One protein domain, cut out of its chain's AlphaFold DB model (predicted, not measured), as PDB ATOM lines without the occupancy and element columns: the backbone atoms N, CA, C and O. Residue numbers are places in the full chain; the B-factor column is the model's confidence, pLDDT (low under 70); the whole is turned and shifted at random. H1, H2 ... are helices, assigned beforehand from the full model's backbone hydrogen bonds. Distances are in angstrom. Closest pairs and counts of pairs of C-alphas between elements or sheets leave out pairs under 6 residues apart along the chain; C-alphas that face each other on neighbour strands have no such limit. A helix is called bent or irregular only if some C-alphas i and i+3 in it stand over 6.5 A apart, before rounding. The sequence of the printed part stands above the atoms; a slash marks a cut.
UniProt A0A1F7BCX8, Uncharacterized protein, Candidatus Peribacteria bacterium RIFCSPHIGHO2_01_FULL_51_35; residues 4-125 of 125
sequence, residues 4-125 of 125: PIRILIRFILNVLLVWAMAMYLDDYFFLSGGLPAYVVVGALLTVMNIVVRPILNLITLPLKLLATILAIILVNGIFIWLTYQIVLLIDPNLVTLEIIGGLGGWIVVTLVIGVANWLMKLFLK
ATOM      1  N   PRO A   4      33.063  89.771 112.810       91.62
ATOM      2  CA  PRO A   4      32.313  88.692 113.457       91.62
ATOM      3  C   PRO A   4      30.979  89.162 114.047       91.62
ATOM      4  O   PRO A   4      29.948  88.532 113.830       91.62
ATOM      5  N   ILE A   5      30.971  90.316 114.725       94.50
ATOM      6  CA  ILE A   5      29.759  90.889 115.331       94.50
ATOM      7  C   ILE A   5      28.724  91.226 114.253       94.50
ATOM      8  O   ILE A   5      27.535  90.966 114.425       94.50
ATOM      9  N   ARG A   6      29.162  91.754 113.104       92.44
ATOM     10  CA  ARG A   6      28.259  92.055 111.983       92.44
ATOM     11  C   ARG A   6      27.605  90.790 111.415       92.44
ATOM     12  O   ARG A   6      26.426  90.833 111.069       92.44
ATOM     13  N   ILE A   7      28.353  89.690 111.299       93.62
ATOM     14  CA  ILE A   7      27.813  88.406 110.825       93.62
ATOM     15  C   ILE A   7      26.834  87.834 111.851       93.62
ATOM     16  O   ILE A   7      25.743  87.424 111.467       93.62
ATOM     17  N   LEU A   8      27.179  87.883 113.139       94.75
ATOM     18  CA  LEU A   8      26.315  87.398 114.215       94.75
ATOM     19  C   LEU A   8      24.974  88.144 114.251       94.75
ATOM     20  O   LEU A   8      23.923  87.512 114.292       94.75
ATOM     21  N   ILE A   9      24.996  89.477 114.162       95.38
ATOM     22  CA  ILE A   9      23.768  90.286 114.116       95.38
ATOM     23  C   ILE A   9      22.925  89.913 112.893       95.38
ATOM     24  O   ILE A   9      21.724  89.699 113.022       95.38
ATOM     25  N   ARG A  10      23.538  89.787 111.707       94.19
ATOM     26  CA  ARG A  10      22.819  89.355 110.494       94.19
ATOM     27  C   ARG A  10      22.189  87.977 110.658       94.19
ATOM     28  O   ARG A  10      21.063  87.784 110.216       94.19
ATOM     29  N   PHE A  11      22.906  87.049 111.280       96.69
ATOM     30  CA  PHE A  11      22.401  85.714 111.552       96.69
ATOM     31  C   PHE A  11      21.171  85.749 112.456       96.69
ATOM     32  O   PHE A  11      20.126  85.234 112.064       96.69
ATOM     33  N   ILE A  12      21.259  86.429 113.600       97.38
ATOM     34  CA  ILE A  12      20.136  86.570 114.534       97.38
ATOM     35  C   ILE A  12      18.928  87.204 113.831       97.38
ATOM     36  O   ILE A  12      17.818  86.693 113.942       97.38
ATOM     37  N   LEU A  13      19.144  88.268 113.050       97.44
ATOM     38  CA  LEU A  13      18.076  88.924 112.293       97.44
ATOM     39  C   LEU A  13      17.431  87.996 111.255       97.44
ATOM     40  O   LEU A  13      16.213  88.005 111.124       97.44
ATOM     41  N   ASN A  14      18.211  87.179 110.541       97.25
ATOM     42  CA  ASN A  14      17.658  86.224 109.578       97.25
ATOM     43  C   ASN A  14      16.869  85.106 110.268       97.25
ATOM     44  O   ASN A  14      15.823  84.717 109.763       97.25
ATOM     45  N   VAL A  15      17.323  84.608 111.422       97.12
ATOM     46  CA  VAL A  15      16.568  83.613 112.205       97.12
ATOM     47  C   VAL A  15      15.243  84.203 112.693       97.12
ATOM     48  O   VAL A  15      14.201  83.575 112.522       97.12
ATOM     49  N   LEU A  16      15.266  85.426 113.236       97.19
ATOM     50  CA  LEU A  16      14.052  86.132 113.659       97.19
ATOM     51  C   LEU A  16      13.104  86.396 112.485       97.19
ATOM     52  O   LEU A  16      11.898  86.249 112.643       97.19
ATOM     53  N   LEU A  17      13.637  86.739 111.310       96.50
ATOM     54  CA  LEU A  17      12.845  86.922 110.098       96.50
ATOM     55  C   LEU A  17      12.148  85.620 109.691       96.50
ATOM     56  O   LEU A  17      10.948  85.637 109.452       96.50
ATOM     57  N   VAL A  18      12.873  84.499 109.642       96.81
ATOM     58  CA  VAL A  18      12.296  83.194 109.279       96.81
ATOM     59  C   VAL A  18      11.218  82.780 110.280       96.81
ATOM     60  O   VAL A  18      10.152  82.329 109.871       96.81
ATOM     61  N   TRP A  19      11.470  82.969 111.577       96.06
ATOM     62  CA  TRP A  19      10.474  82.722 112.618       96.06
ATOM     63  C   TRP A  19       9.226  83.599 112.433       96.06
ATOM     64  O   TRP A  19       8.111  83.083 112.456       96.06
ATOM     65  N   ALA A  20       9.398  84.902 112.184       96.38
ATOM     66  CA  ALA A  20       8.285  85.824 111.968       96.38
ATOM     67  C   ALA A  20       7.489  85.475 110.701       96.38
ATOM     68  O   ALA A  20       6.263  85.501 110.722       96.38
ATOM     69  N   MET A  21       8.163  85.099 109.611       96.56
ATOM     70  CA  MET A  21       7.499  84.647 108.387       96.56
ATOM     71  C   MET A  21       6.691  83.370 108.629       96.56
ATOM     72  O   MET A  21       5.547  83.300 108.203       96.56
ATOM     73  N   ALA A  22       7.243  82.396 109.354       95.12
ATOM     74  CA  ALA A  22       6.527  81.161 109.672       95.12
ATOM     75  C   ALA A  22       5.322  81.381 110.604       95.12
ATOM     76  O   ALA A  22       4.389  80.590 110.579       95.12
ATOM     77  N   MET A  23       5.345  82.430 111.434       94.38
ATOM     78  CA  MET A  23       4.267  82.731 112.380       94.38
ATOM     79  C   MET A  23       3.157  83.612 111.793       94.38
ATOM     80  O   MET A  23       1.999  83.431 112.150       94.38
ATOM     81  N   TYR A  24       3.508  84.594 110.959       96.06
ATOM     82  CA  TYR A  24       2.570  85.618 110.479       96.06
ATOM     83  C   TYR A  24       2.230  85.504 108.988       96.06
ATOM     84  O   TYR A  24       1.342  86.213 108.522       96.06
ATOM     85  N   LEU A  25       2.957  84.679 108.230       95.19
ATOM     86  CA  LEU A  25       2.753  84.454 106.795       95.19
ATOM     87  C   LEU A  25       2.619  82.955 106.502       95.19
ATOM     88  O   LEU A  25       3.130  82.481 105.488       95.19
ATOM     89  N   ASP A  26       1.967  82.207 107.386       89.44
ATOM     90  CA  ASP A  26       1.790  80.755 107.293       89.44
ATOM     91  C   ASP A  26       1.056  80.307 106.015       89.44
ATOM     92  O   ASP A  26       1.360  79.237 105.489       89.44
ATOM     93  N   ASP A  27       0.215  81.169 105.434       93.62
ATOM     94  CA  ASP A  27      -0.393  80.968 104.107       93.62
ATOM     95  C   ASP A  27       0.626  80.940 102.943       93.62
ATOM     96  O   ASP A  27       0.369  80.346 101.893       93.62
ATOM     97  N   TYR A  28       1.786  81.590 103.100       93.62
ATOM     98  CA  TYR A  28       2.793  81.762 102.039       93.62
ATOM     99  C   TYR A  28       4.129  81.079 102.349       93.62
ATOM    100  O   TYR A  28       4.903  80.782 101.436       93.62
ATOM    101  N   PHE A  29       4.438  80.871 103.627       93.19
ATOM    102  CA  PHE A  29       5.725  80.387 104.096       93.19
ATOM    103  C   PHE A  29       5.534  79.327 105.179       93.19
ATOM    104  O   PHE A  29       5.414  79.622 106.366       93.19
ATOM    105  N   PHE A  30       5.565  78.066 104.754       92.69
ATOM    106  CA  PHE A  30       5.507  76.926 105.654       92.69
ATOM    107  C   PHE A  30       6.907  76.379 105.943       92.69
ATOM    108  O   PHE A  30       7.675  76.085 105.024       92.69
ATOM    109  N   LEU A  31       7.222  76.187 107.227       92.38
ATOM    110  CA  LEU A  31       8.472  75.572 107.658       92.38
ATOM    111  C   LEU A  31       8.222  74.493 108.716       92.38
ATOM    112  O   LEU A  31       7.739  74.773 109.811       92.38
ATOM    113  N   SER A  32       8.591  73.253 108.398       91.06
ATOM    114  CA  SER A  32       8.501  72.122 109.322       91.06
ATOM    115  C   SER A  32       9.783  71.957 110.145       91.06
ATOM    116  O   SER A  32      10.869  72.352 109.725       91.06
ATOM    117  N   GLY A  33       9.666  71.361 111.337       89.12
ATOM    118  CA  GLY A  33      10.811  71.065 112.213       89.12
ATOM    119  C   GLY A  33      11.035  72.048 113.368       89.12
ATOM    120  O   GLY A  33      11.986  71.874 114.125       89.12
ATOM    121  N   GLY A  34      10.161  73.045 113.546       90.06
ATOM    122  CA  GLY A  34      10.147  73.923 114.719       90.06
ATOM    123  C   GLY A  34      11.403  74.790 114.864       90.06
ATOM    124  O   GLY A  34      11.971  75.267 113.884       90.06
ATOM    125  N   LEU A  35      11.848  75.004 116.104       91.44
ATOM    126  CA  LEU A  35      12.934  75.939 116.424       91.44
ATOM    127  C   LEU A  35      14.270  75.621 115.709       91.44
ATOM    128  O   LEU A  35      14.867  76.551 115.160       91.44
ATOM    129  N   PRO A  36      14.728  74.354 115.615       95.69
ATOM    130  CA  PRO A  36      15.919  74.007 114.835       95.69
ATOM    131  C   PRO A  36      15.834  74.415 113.358       95.69
ATOM    132  O   PRO A  36      16.831  74.859 112.788       95.69
ATOM    133  N   ALA A  37      14.651  74.320 112.743       95.38
ATOM    134  CA  ALA A  37      14.470  74.679 111.340       95.38
ATOM    135  C   ALA A  37      14.679  76.183 111.107       95.38
ATOM    136  O   ALA A  37      15.362  76.565 110.154       95.38
ATOM    137  N   TYR A  38      14.196  77.041 112.013       96.00
ATOM    138  CA  TYR A  38      14.418  78.492 111.937       96.00
ATOM    139  C   TYR A  38      15.905  78.852 111.998       96.00
ATOM    140  O   TYR A  38      16.377  79.701 111.241       96.00
ATOM    141  N   VAL A  39      16.658  78.169 112.865       96.94
ATOM    142  CA  VAL A  39      18.105  78.369 113.026       96.94
ATOM    143  C   VAL A  39      18.856  77.951 111.762       96.94
ATOM    144  O   VAL A  39      19.682  78.716 111.260       96.94
ATOM    145  N   VAL A  40      18.553  76.772 111.211       97.12
ATOM    146  CA  VAL A  40      19.216  76.250 110.004       97.12
ATOM    147  C   VAL A  40      18.904  77.116 108.784       97.12
ATOM    148  O   VAL A  40      19.821  77.527 108.071       97.12
ATOM    149  N   VAL A  41      17.634  77.453 108.553       97.12
ATOM    150  CA  VAL A  41      17.248  78.299 107.413       97.12
ATOM    151  C   VAL A  41      17.795  79.717 107.576       97.12
ATOM    152  O   VAL A  41      18.339  80.270 106.622       97.12
ATOM    153  N   GLY A  42      17.758  80.291 108.781       96.62
ATOM    154  CA  GLY A  42      18.386  81.584 109.057       96.62
ATOM    155  C   GLY A  42      19.906  81.570 108.831       96.62
ATOM    156  O   GLY A  42      20.463  82.538 108.297       96.62
ATOM    157  N   ALA A  43      20.587  80.464 109.153       96.88
ATOM    158  CA  ALA A  43      22.011  80.275 108.857       96.88
ATOM    159  C   ALA A  43      22.256  80.245 107.348       96.88
ATOM    160  O   ALA A  43      23.096  80.996 106.847       96.88
ATOM    161  N   LEU A  44      21.480  79.441 106.616       96.94
ATOM    162  CA  LEU A  44      21.558  79.350 105.161       96.94
ATOM    163  C   LEU A  44      21.331  80.715 104.509       96.94
ATOM    164  O   LEU A  44      22.166  81.147 103.719       96.94
ATOM    165  N   LEU A  45      20.283  81.450 104.896       96.62
ATOM    166  CA  LEU A  45      20.033  82.809 104.401       96.62
ATOM    167  C   LEU A  45      21.204  83.754 104.684       96.62
ATOM    168  O   LEU A  45      21.542  84.601 103.853       96.62
ATOM    169  N   THR A  46      21.861  83.608 105.833       96.44
ATOM    170  CA  THR A  46      23.042  84.410 106.174       96.44
ATOM    171  C   THR A  46      24.212  84.099 105.248       96.44
ATOM    172  O   THR A  46      24.814  85.027 104.705       96.44
ATOM    173  N   VAL A  47      24.494  82.818 105.005       96.50
ATOM    174  CA  VAL A  47      25.540  82.379 104.069       96.50
ATOM    175  C   VAL A  47      25.216  82.831 102.645       96.50
ATOM    176  O   VAL A  47      26.064  83.438 101.990       96.50
ATOM    177  N   MET A  48      23.977  82.641 102.182       95.31
ATOM    178  CA  MET A  48      23.528  83.090 100.859       95.31
ATOM    179  C   MET A  48      23.692  84.606 100.696       95.31
ATOM    180  O   MET A  48      24.161  85.085  99.663       95.31
ATOM    181  N   ASN A  49      23.393  85.388 101.731       94.44
ATOM    182  CA  ASN A  49      23.583  86.837 101.701       94.44
ATOM    183  C   ASN A  49      25.056  87.275 101.681       94.44
ATOM    184  O   ASN A  49      25.339  88.400 101.267       94.44
ATOM    185  N   ILE A  50      25.986  86.434 102.132       94.00
ATOM    186  CA  ILE A  50      27.425  86.720 102.077       94.00
ATOM    187  C   ILE A  50      28.006  86.289 100.726       94.00
ATOM    188  O   ILE A  50      28.778  87.041 100.142       94.00
ATOM    189  N   VAL A  51      27.619  85.114 100.224       94.69
ATOM    190  CA  VAL A  51      28.246  84.482  99.052       94.69
ATOM    191  C   VAL A  51      27.509  84.797  97.752       94.69
ATOM    192  O   VAL A  51      28.122  85.206  96.770       94.69
ATOM    193  N   VAL A  52      26.185  84.639  97.736       95.19
ATOM    194  CA  VAL A  52      25.371  84.725  96.512       95.19
ATOM    195  C   VAL A  52      24.992  86.167  96.193       95.19
ATOM    196  O   VAL A  52      25.036  86.589  95.038       95.19
ATOM    197  N   ARG A  53      24.658  86.969  97.211       93.44
ATOM    198  CA  ARG A  53      24.245  88.371  97.012       93.44
ATOM    199  C   ARG A  53      25.271  89.228  96.246       93.44
ATOM    200  O   ARG A  53      24.825  90.004  95.403       93.44
ATOM    201  N   PRO A  54      26.597  89.130  96.468       91.69
ATOM    202  CA  PRO A  54      27.583  89.833  95.641       91.69
ATOM    203  C   PRO A  54      27.494  89.473  94.154       91.69
ATOM    204  O   PRO A  54      27.517  90.365  93.309       91.69
ATOM    205  N   ILE A  55      27.318  88.187  93.839       95.62
ATOM    206  CA  ILE A  55      27.206  87.686  92.462       95.62
ATOM    207  C   ILE A  55      25.927  88.220  91.814       95.62
ATOM    208  O   ILE A  55      25.971  88.807  90.735       95.62
ATOM    209  N   LEU A  56      24.789  88.106  92.505       92.94
ATOM    210  CA  LEU A  56      23.520  88.651  92.014       92.94
ATOM    211  C   LEU A  56      23.583  90.167  91.834       92.94
ATOM    212  O   LEU A  56      23.017  90.698  90.884       92.94
ATOM    213  N   ASN A  57      24.283  90.886  92.712       92.31
ATOM    214  CA  ASN A  57      24.480  92.324  92.560       92.31
ATOM    215  C   ASN A  57      25.281  92.673  91.304       92.31
ATOM    216  O   ASN A  57      24.971  93.691  90.693       92.31
ATOM    217  N   LEU A  58      26.257  91.848  90.918       93.31
ATOM    218  CA  LEU A  58      27.016  92.028  89.683       93.31
ATOM    219  C   LEU A  58      26.150  91.740  88.448       93.31
ATOM    220  O   LEU A  58      26.123  92.542  87.522       93.31
ATOM    221  N   ILE A  59      25.377  90.650  88.469       94.88
ATOM    222  CA  ILE A  59      24.468  90.283  87.369       94.88
ATOM    223  C   ILE A  59      23.349  91.321  87.201       94.88
ATOM    224  O   ILE A  59      22.974  91.663  86.086       94.88
ATOM    225  N   THR A  60      22.824  91.856  88.305       93.69
ATOM    226  CA  THR A  60      21.758  92.876  88.290       93.69
ATOM    227  C   THR A  60      22.283  94.298  88.106       93.69
ATOM    228  O   THR A  60      21.482  95.228  88.011       93.69
ATOM    229  N   LEU A  61      23.602  94.498  88.043       93.50
ATOM    230  CA  LEU A  61      24.213  95.819  87.888       93.50
ATOM    231  C   LEU A  61      23.731  96.550  86.623       93.50
ATOM    232  O   LEU A  61      23.331  97.705  86.763       93.50
ATOM    233  N   PRO A  62      23.666  95.924  85.427       90.94
ATOM    234  CA  PRO A  62      23.166  96.593  84.226       90.94
ATOM    235  C   PRO A  62      21.723  97.079  84.392       90.94
ATOM    236  O   PRO A  62      21.405  98.218  84.065       90.94
ATOM    237  N   LEU A  63      20.860  96.250  84.987       94.19
ATOM    238  CA  LEU A  63      19.467  96.611  85.247       94.19
ATOM    239  C   LEU A  63      19.355  97.763  86.257       94.19
ATOM    240  O   LEU A  63      18.563  98.681  86.062       94.19
ATOM    241  N   LYS A  64      20.169  97.749  87.319       91.56
ATOM    242  CA  LYS A  64      20.210  98.834  88.313       91.56
ATOM    243  C   LYS A  64      20.692 100.151  87.711       91.56
ATOM    244  O   LYS A  64      20.153 101.199  88.059       91.56
ATOM    245  N   LEU A  65      21.678 100.109  86.813       90.69
ATOM    246  CA  LEU A  65      22.138 101.292  86.086       90.69
ATOM    247  C   LEU A  65      21.020 101.860  85.210       90.69
ATOM    248  O   LEU A  65      20.739 103.053  85.297       90.69
ATOM    249  N   LEU A  66      20.327 101.011  84.446       91.94
ATOM    250  CA  LEU A  66      19.179 101.437  83.640       91.94
ATOM    251  C   LEU A  66      18.072 102.050  84.504       91.94
ATOM    252  O   LEU A  66      17.604 103.145  84.206       91.94
ATOM    253  N   ALA A  67      17.703 101.401  85.610       93.69
ATOM    254  CA  ALA A  67      16.708 101.932  86.542       93.69
ATOM    255  C   ALA A  67      17.128 103.290  87.131       93.69
ATOM    256  O   ALA A  67      16.296 104.178  87.294       93.69
ATOM    257  N   THR A  68      18.423 103.475  87.404       89.75
ATOM    258  CA  THR A  68      18.969 104.741  87.913       89.75
ATOM    259  C   THR A  68      18.881 105.848  86.863       89.75
ATOM    260  O   THR A  68      18.433 106.946  87.177       89.75
ATOM    261  N   ILE A  69      19.252 105.564  85.611       89.19
ATOM    262  CA  ILE A  69      19.147 106.522  84.500       89.19
ATOM    263  C   ILE A  69      17.684 106.917  84.274       89.19
ATOM    264  O   ILE A  69      17.376 108.103  84.180       89.19
ATOM    265  N   LEU A  70      16.772 105.943  84.258       91.12
ATOM    266  CA  LEU A  70      15.337 106.204  84.131       91.12
ATOM    267  C   LEU A  70      14.805 107.057  85.286       91.12
ATOM    268  O   LEU A  70      14.053 107.999  85.048       91.12
ATOM    269  N   ALA A  71      15.227 106.786  86.524       91.75
ATOM    270  CA  ALA A  71      14.852 107.600  87.676       91.75
ATOM    271  C   ALA A  71      15.366 109.046  87.554       91.75
ATOM    272  O   ALA A  71      14.626 109.982  87.857       91.75
ATOM    273  N   ILE A  72      16.599 109.243  87.070       89.50
ATOM    274  CA  ILE A  72      17.164 110.576  86.805       89.50
ATOM    275  C   ILE A  72      16.325 111.312  85.757       89.50
ATOM    276  O   ILE A  72      15.952 112.460  86.000       89.50
ATOM    277  N   ILE A  73      16.003 110.662  84.634       91.06
ATOM    278  CA  ILE A  73      15.178 111.250  83.567       91.06
ATOM    279  C   ILE A  73      13.803 111.628  84.108       91.06
ATOM    280  O   ILE A  73      13.336 112.729  83.854       91.06
ATOM    281  N   LEU A  74      13.159 110.748  84.874       93.06
ATOM    282  CA  LEU A  74      11.801 110.976  85.358       93.06
ATOM    283  C   LEU A  74      11.747 112.141  86.351       93.06
ATOM    284  O   LEU A  74      10.944 113.057  86.182       93.06
ATOM    285  N   VAL A  75      12.631 112.150  87.352       92.12
ATOM    286  CA  VAL A  75      12.657 113.215  88.365       92.12
ATOM    287  C   VAL A  75      13.033 114.554  87.734       92.12
ATOM    288  O   VAL A  75      12.303 115.530  87.898       92.12
ATOM    289  N   ASN A  76      14.133 114.615  86.977       93.06
ATOM    290  CA  ASN A  76      14.564 115.875  86.362       93.06
ATOM    291  C   ASN A  76      13.625 116.306  85.225       93.06
ATOM    292  O   ASN A  76      13.425 117.498  85.024       93.06
ATOM    293  N   GLY A  77      12.985 115.351  84.546       92.88
ATOM    294  CA  GLY A  77      11.873 115.545  83.612       92.88
ATOM    295  C   GLY A  77      10.745 116.351  84.203       92.88
ATOM    296  O   GLY A  77      10.387 117.390  83.655       92.88
ATOM    297  N   ILE A  78      10.237 115.909  85.349       95.06
ATOM    298  CA  ILE A  78       9.176 116.625  86.055       95.06
ATOM    299  C   ILE A  78       9.652 118.024  86.461       95.06
ATOM    300  O   ILE A  78       8.915 118.985  86.265       95.06
ATOM    301  N   PHE A  79      10.885 118.165  86.959       93.44
ATOM    302  CA  PHE A  79      11.443 119.477  87.309       93.44
ATOM    303  C   PHE A  79      11.471 120.442  86.119       93.44
ATOM    304  O   PHE A  79      10.937 121.543  86.219       93.44
ATOM    305  N   ILE A  80      12.046 120.027  84.989       94.00
ATOM    306  CA  ILE A  80      12.137 120.867  83.788       94.00
ATOM    307  C   ILE A  80      10.751 121.151  83.220       94.00
ATOM    308  O   ILE A  80      10.494 122.267  82.779       94.00
ATOM    309  N   TRP A  81       9.845 120.175  83.261       94.50
ATOM    310  CA  TRP A  81       8.473 120.372  82.816       94.50
ATOM    311  C   TRP A  81       7.754 121.422  83.665       94.50
ATOM    312  O   TRP A  81       7.137 122.325  83.107       94.50
ATOM    313  N   LEU A  82       7.895 121.372  84.992       96.00
ATOM    314  CA  LEU A  82       7.357 122.401  85.883       96.00
ATOM    315  C   LEU A  82       7.973 123.772  85.592       96.00
ATOM    316  O   LEU A  82       7.241 124.751  85.475       96.00
ATOM    317  N   THR A  83       9.295 123.853  85.418       94.12
ATOM    318  CA  THR A  83       9.966 125.103  85.034       94.12
ATOM    319  C   THR A  83       9.430 125.640  83.708       94.12
ATOM    320  O   THR A  83       9.143 126.829  83.608       94.12
ATOM    321  N   TYR A  84       9.226 124.774  82.718       94.50
ATOM    322  CA  TYR A  84       8.649 125.139  81.429       94.50
ATOM    323  C   TYR A  84       7.223 125.681  81.568       94.50
ATOM    324  O   TYR A  84       6.931 126.745  81.033       94.50
ATOM    325  N   GLN A  85       6.360 125.021  82.349       95.38
ATOM    326  CA  GLN A  85       5.008 125.523  82.620       95.38
ATOM    327  C   GLN A  85       5.027 126.896  83.301       95.38
ATOM    328  O   GLN A  85       4.229 127.757  82.953       95.38
ATOM    329  N   ILE A  86       5.951 127.123  84.239       95.31
ATOM    330  CA  ILE A  86       6.092 128.422  84.909       95.31
ATOM    331  C   ILE A  86       6.543 129.498  83.918       95.31
ATOM    332  O   ILE A  86       5.976 130.588  83.917       95.31
ATOM    333  N   VAL A  87       7.525 129.205  83.060       94.94
ATOM    334  CA  VAL A  87       8.013 130.163  82.054       94.94
ATOM    335  C   VAL A  87       6.910 130.551  81.070       94.94
ATOM    336  O   VAL A  87       6.825 131.716  80.703       94.94
ATOM    337  N   LEU A  88       6.011 129.630  80.708       92.88
ATOM    338  CA  LEU A  88       4.865 129.941  79.843       92.88
ATOM    339  C   LEU A  88       3.876 130.950  80.450       92.88
ATOM    340  O   LEU A  88       3.092 131.543  79.712       92.88
ATOM    341  N   LEU A  89       3.886 131.139  81.772       93.81
ATOM    342  CA  LEU A  89       3.057 132.136  82.457       93.81
ATOM    343  C   LEU A  89       3.728 133.519  82.529       93.81
ATOM    344  O   LEU A  89       3.094 134.481  82.963       93.81
ATOM    345  N   ILE A  90       5.003 133.623  82.146       94.56
ATOM    346  CA  ILE A  90       5.779 134.866  82.137       94.56
ATOM    347  C   ILE A  90       5.628 135.537  80.765       94.56
ATOM    348  O   ILE A  90       5.452 134.864  79.752       94.56
ATOM    349  N   ASP A  91       5.693 136.873  80.728       91.75
ATOM    350  CA  ASP A  91       5.686 137.628  79.471       91.75
ATOM    351  C   ASP A  91       6.798 137.112  78.527       91.75
ATOM    352  O   ASP A  91       7.978 137.136  78.910       91.75
ATOM    353  N   PRO A  92       6.462 136.674  77.297       88.62
ATOM    354  CA  PRO A  92       7.432 136.158  76.331       88.62
ATOM    355  C   PRO A  92       8.543 137.147  75.960       88.62
ATOM    356  O   PRO A  92       9.603 136.728  75.498       88.62
ATOM    357  N   ASN A  93       8.336 138.451  76.160       89.69
ATOM    358  CA  ASN A  93       9.369 139.460  75.925       89.69
ATOM    359  C   ASN A  93      10.475 139.437  76.997       89.69
ATOM    360  O   ASN A  93      11.540 140.014  76.782       89.69
ATOM    361  N   LEU A  94      10.238 138.791  78.147       90.81
ATOM    362  CA  LEU A  94      11.206 138.681  79.241       90.81
ATOM    363  C   LEU A  94      12.001 137.377  79.172       90.81
ATOM    364  O   LEU A  94      13.229 137.401  79.251       90.81
ATOM    365  N   VAL A  95      11.312 136.237  79.070       90.56
ATOM    366  CA  VAL A  95      11.936 134.908  79.096       90.56
ATOM    367  C   VAL A  95      11.173 133.959  78.182       90.56
ATOM    368  O   VAL A  95       9.957 133.836  78.273       90.56
ATOM    369  N   THR A  96      11.910 133.226  77.352       90.50
ATOM    370  CA  THR A  96      11.390 132.101  76.573       90.50
ATOM    371  C   THR A  96      12.216 130.855  76.872       90.50
ATOM    372  O   THR A  96      13.437 130.913  77.015       90.50
ATOM    373  N   LEU A  97      11.541 129.714  77.007       90.00
ATOM    374  CA  LEU A  97      12.173 128.409  77.164       90.00
ATOM    375  C   LEU A  97      11.580 127.488  76.108       90.00
ATOM    376  O   LEU A  97      10.403 127.155  76.180       90.00
ATOM    377  N   GLU A  98      12.393 127.064  75.146       91.44
ATOM    378  CA  GLU A  98      11.978 126.137  74.097       91.44
ATOM    379  C   GLU A  98      12.905 124.920  74.088       91.44
ATOM    380  O   GLU A  98      14.130 125.049  74.072       91.44
ATOM    381  N   ILE A  99      12.319 123.721  74.117       90.69
ATOM    382  CA  ILE A  99      13.060 122.459  74.038       90.69
ATOM    383  C   ILE A  99      12.877 121.884  72.636       90.69
ATOM    384  O   ILE A  99      11.837 121.317  72.298       90.69
ATOM    385  N   ILE A 100      13.917 122.035  71.819       93.00
ATOM    386  CA  ILE A 100      13.947 121.599  70.422       93.00
ATOM    387  C   ILE A 100      14.240 120.091  70.351       93.00
ATOM    388  O   ILE A 100      14.992 119.552  71.161       93.00
ATOM    389  N   GLY A 101      13.668 119.397  69.362       89.31
ATOM    390  CA  GLY A 101      13.920 117.967  69.127       89.31
ATOM    391  C   GLY A 101      12.879 117.022  69.736       89.31
ATOM    392  O   GLY A 101      13.132 115.819  69.848       89.31
ATOM    393  N   GLY A 102      11.711 117.542  70.135       91.19
ATOM    394  CA  GLY A 102      10.591 116.742  70.643       91.19
ATOM    395  C   GLY A 102      10.987 115.891  71.853       91.19
ATOM    396  O   GLY A 102      11.774 116.323  72.691       91.19
ATOM    397  N   LEU A 103      10.478 114.657  71.938       88.62
ATOM    398  CA  LEU A 103      10.769 113.748  73.059       88.62
ATOM    399  C   LEU A 103      12.273 113.491  73.261       88.62
ATOM    400  O   LEU A 103      12.727 113.394  74.400       88.62
ATOM    401  N   GLY A 104      13.057 113.424  72.179       91.12
ATOM    402  CA  GLY A 104      14.509 113.245  72.261       91.12
ATOM    403  C   GLY A 104      15.202 114.433  72.929       91.12
ATOM    404  O   GLY A 104      16.045 114.237  73.805       91.12
ATOM    405  N   GLY A 105      14.788 115.656  72.586       92.00
ATOM    406  CA  GLY A 105      15.275 116.885  73.219       92.00
ATOM    407  C   GLY A 105      15.005 116.910  74.722       92.00
ATOM    408  O   GLY A 105      15.914 117.158  75.512       92.00
ATOM    409  N   TRP A 106      13.788 116.546  75.133       92.81
ATOM    410  CA  TRP A 106      13.427 116.438  76.550       92.81
ATOM    411  C   TRP A 106      14.295 115.417  77.295       92.81
ATOM    412  O   TRP A 106      14.806 115.719  78.371       92.81
ATOM    413  N   ILE A 107      14.537 114.231  76.730       92.81
ATOM    414  CA  ILE A 107      15.403 113.223  77.367       92.81
ATOM    415  C   ILE A 107      16.836 113.748  77.534       92.81
ATOM    416  O   ILE A 107      17.426 113.603  78.603       92.81
ATOM    417  N   VAL A 108      17.396 114.396  76.512       93.38
ATOM    418  CA  VAL A 108      18.765 114.928  76.580       93.38
ATOM    419  C   VAL A 108      18.873 116.044  77.621       93.38
ATOM    420  O   VAL A 108      19.754 115.990  78.479       93.38
ATOM    421  N   VAL A 109      17.961 117.019  77.605       93.56
ATOM    422  CA  VAL A 109      17.980 118.152  78.549       93.56
ATOM    423  C   VAL A 109      17.820 117.667  79.993       93.56
ATOM    424  O   VAL A 109      18.544 118.112  80.885       93.56
ATOM    425  N   THR A 110      16.930 116.702  80.227       93.56
ATOM    426  CA  THR A 110      16.692 116.121  81.560       93.56
ATOM    427  C   THR A 110      17.874 115.320  82.081       93.56
ATOM    428  O   THR A 110      18.208 115.434  83.263       93.56
ATOM    429  N   LEU A 111      18.560 114.576  81.213       92.75
ATOM    430  CA  LEU A 111      19.808 113.901  81.563       92.75
ATOM    431  C   LEU A 111      20.909 114.897  81.918       92.75
ATOM    432  O   LEU A 111      21.546 114.741  82.959       92.75
ATOM    433  N   VAL A 112      21.118 115.926  81.095       94.06
ATOM    434  CA  VAL A 112      22.162 116.937  81.324       94.06
ATOM    435  C   VAL A 112      21.931 117.664  82.647       94.06
ATOM    436  O   VAL A 112      22.849 117.751  83.462       94.06
ATOM    437  N   ILE A 113      20.704 118.119  82.906       91.94
ATOM    438  CA  ILE A 113      20.346 118.780  84.169       91.94
ATOM    439  C   ILE A 113      20.480 117.817  85.352       91.94
ATOM    440  O   ILE A 113      21.029 118.190  86.387       91.94
ATOM    441  N   GLY A 114      20.054 116.562  85.199       90.62
ATOM    442  CA  GLY A 114      20.207 115.550  86.241       90.62
ATOM    443  C   GLY A 114      21.665 115.286  86.616       90.62
ATOM    444  O   GLY A 114      21.996 115.234  87.803       90.62
ATOM    445  N   VAL A 115      22.548 115.182  85.621       90.69
ATOM    446  CA  VAL A 115      23.995 115.024  85.831       90.69
ATOM    447  C   VAL A 115      24.600 116.287  86.447       90.69
ATOM    448  O   VAL A 115      25.376 116.180  87.398       90.69
ATOM    449  N   ALA A 116      24.222 117.478  85.978       91.25
ATOM    450  CA  ALA A 116      24.698 118.744  86.534       91.25
ATOM    451  C   ALA A 116      24.306 118.903  88.014       91.25
ATOM    452  O   ALA A 116      25.154 119.220  88.847       91.25
ATOM    453  N   ASN A 117      23.054 118.601  88.366       88.88
ATOM    454  CA  ASN A 117      22.567 118.621  89.748       88.88
ATOM    455  C   ASN A 117      23.330 117.636  90.638       88.88
ATOM    456  O   ASN A 117      23.684 117.954  91.777       88.88
ATOM    457  N   TRP A 118      23.615 116.444  90.113       88.19
ATOM    458  CA  TRP A 118      24.422 115.453  90.817       88.19
ATOM    459  C   TRP A 118      25.857 115.945  91.063       88.19
ATOM    460  O   TRP A 118      26.350 115.818  92.185       88.19
ATOM    461  N   LEU A 119      26.495 116.567  90.065       90.25
ATOM    462  CA  LEU A 119      27.830 117.161  90.200       90.25
ATOM    463  C   LEU A 119      27.846 118.319  91.204       90.25
ATOM    464  O   LEU A 119      28.705 118.348  92.081       90.25
ATOM    465  N   MET A 120      26.880 119.241  91.142       90.69
ATOM    466  CA  MET A 120      26.782 120.349  92.103       90.69
ATOM    467  C   MET A 120      26.676 119.837  93.540       90.69
ATOM    468  O   MET A 120      27.356 120.341  94.431       90.69
ATOM    469  N   LYS A 121      25.893 118.777  93.765       88.94
ATOM    470  CA  LYS A 121      25.782 118.128  95.075       88.94
ATOM    471  C   LYS A 121      27.091 117.483  95.549       88.94
ATOM    472  O   LYS A 121      27.251 117.293  96.750       88.94
ATOM    473  N   LEU A 122      27.991 117.107  94.639       89.69
ATOM    474  CA  LEU A 122      29.305 116.561  94.978       89.69
ATOM    475  C   LEU A 122      30.276 117.662  95.425       89.69
ATOM    476  O   LEU A 122      31.021 117.443  96.373       89.69
ATOM    477  N   PHE A 123      30.251 118.823  94.765       89.69
ATOM    478  CA  PHE A 123      31.136 119.952  95.076       89.69
ATOM    479  C   PHE A 123      30.670 120.797  96.267       89.69
ATOM    480  O   PHE A 123      31.498 121.359  96.972       89.69
ATOM    481  N   LEU A 124      29.359 120.899  96.493       85.12
ATOM    482  CA  LEU A 124      28.768 121.677  97.589       85.12
ATOM    483  C   LEU A 124      28.603 120.854  98.881       85.12
ATOM    484  O   LEU A 124      27.751 121.176  99.711       85.12
ATOM    485  N   LYS A 125      29.362 119.763  99.023       53.38
ATOM    486  CA  LYS A 125      29.285 118.824 100.144       53.38
ATOM    487  C   LYS A 125      30.485 118.916 101.069       53.38
ATOM    488  O   LYS A 125      31.608 119.084 100.551       53.38
TER     489      LYS A 125
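What this domain is: This is residues 4 to 125 of the 125 residues of an uncharacterized protein of Candidatus Peribacteria bacterium RIFCSPHIGHO2_01_FULL_51_35 (UniProt A0A1F7BCX8). The model is a long, thin dumbbell of helices: H2 and H3 follow each other almost end to end along the longest axis, H1 crosses the first part of H2 at one end, and H4 crosses H3 at the other. The two crossed pairs, H1 with H2 and H3 with H4, meet only through the link from H2 to H3, and the stretch between them, residues 51 to 68, of which 51 to 59 belong to H2 and 61 to 68 to H3, stands free. The printed part has 122 residues with four named helices, in the order H1, H2, H3, H4, and no named strand; the class is all helix. The whole is extended, with a radius of gyration of the C-alphas of 24.7 A and spans of 77 by 34 by 26 A.

Where its parts are: H3, the longest helix, holds residues 61 to 87 and is 38.4 A long from first to last C-alpha; C-alpha 61 is at (24.213, 95.819, 87.888). Before it comes H2, residues 34 to 59, 34.9 A long. H4, residues 102 to 123, is 32.1 A long and ends with C-alpha 123 at (31.136, 119.952, 95.076). H1, residues 4 to 24, is 30.0 A long and begins with C-alpha 4 at (32.313, 88.692, 113.457).

How they stand to each other: H3 touches H4 with residues 69 to 80 alone, and H4 touches H3 with residues 106 to 114 alone. Their closest C-alphas are those of Asn 76 and Thr 110, 5.3 A apart, and their lines stand about perpendicular, at 78 degrees. H2 and H3 meet only through their link. H2 has a kink of 45 degrees near residue 52; it is neither bent nor irregular, but only just: C-alphas 51 and 54 are 6.4 A apart. With residues 38 to 46 alone, H2 touches H1. Their closest C-alphas are those of Val 15 and Gly 42, 4.2 A apart, and they run opposite ways at a steep tilt of 64 degrees. H1 is apart from H3 and from H4, and H2 is apart from H4. In H1, H3 and H4 every O i to N i+4 pair is within hydrogen-bond range; in H2 19 of 22 are.

The domain as a whole: The two C-alphas farthest apart are those of Gly 33 and Asn 93, 77.4 A. The printed part has no cut and ends at residue 125, the chain's last residue. The link from H2 to H3 is tight, one residue; the link from H1 to H2 is short, nine residues. The link from H3 to H4, residues 88 to 101, is long, and its residues 89 to 94 stand free, as do residues 119 to 125, of which 119 to 123 belong to H4. The mean pLDDT of the printed part is 92.9, and one residue, Lys 125, is under 70.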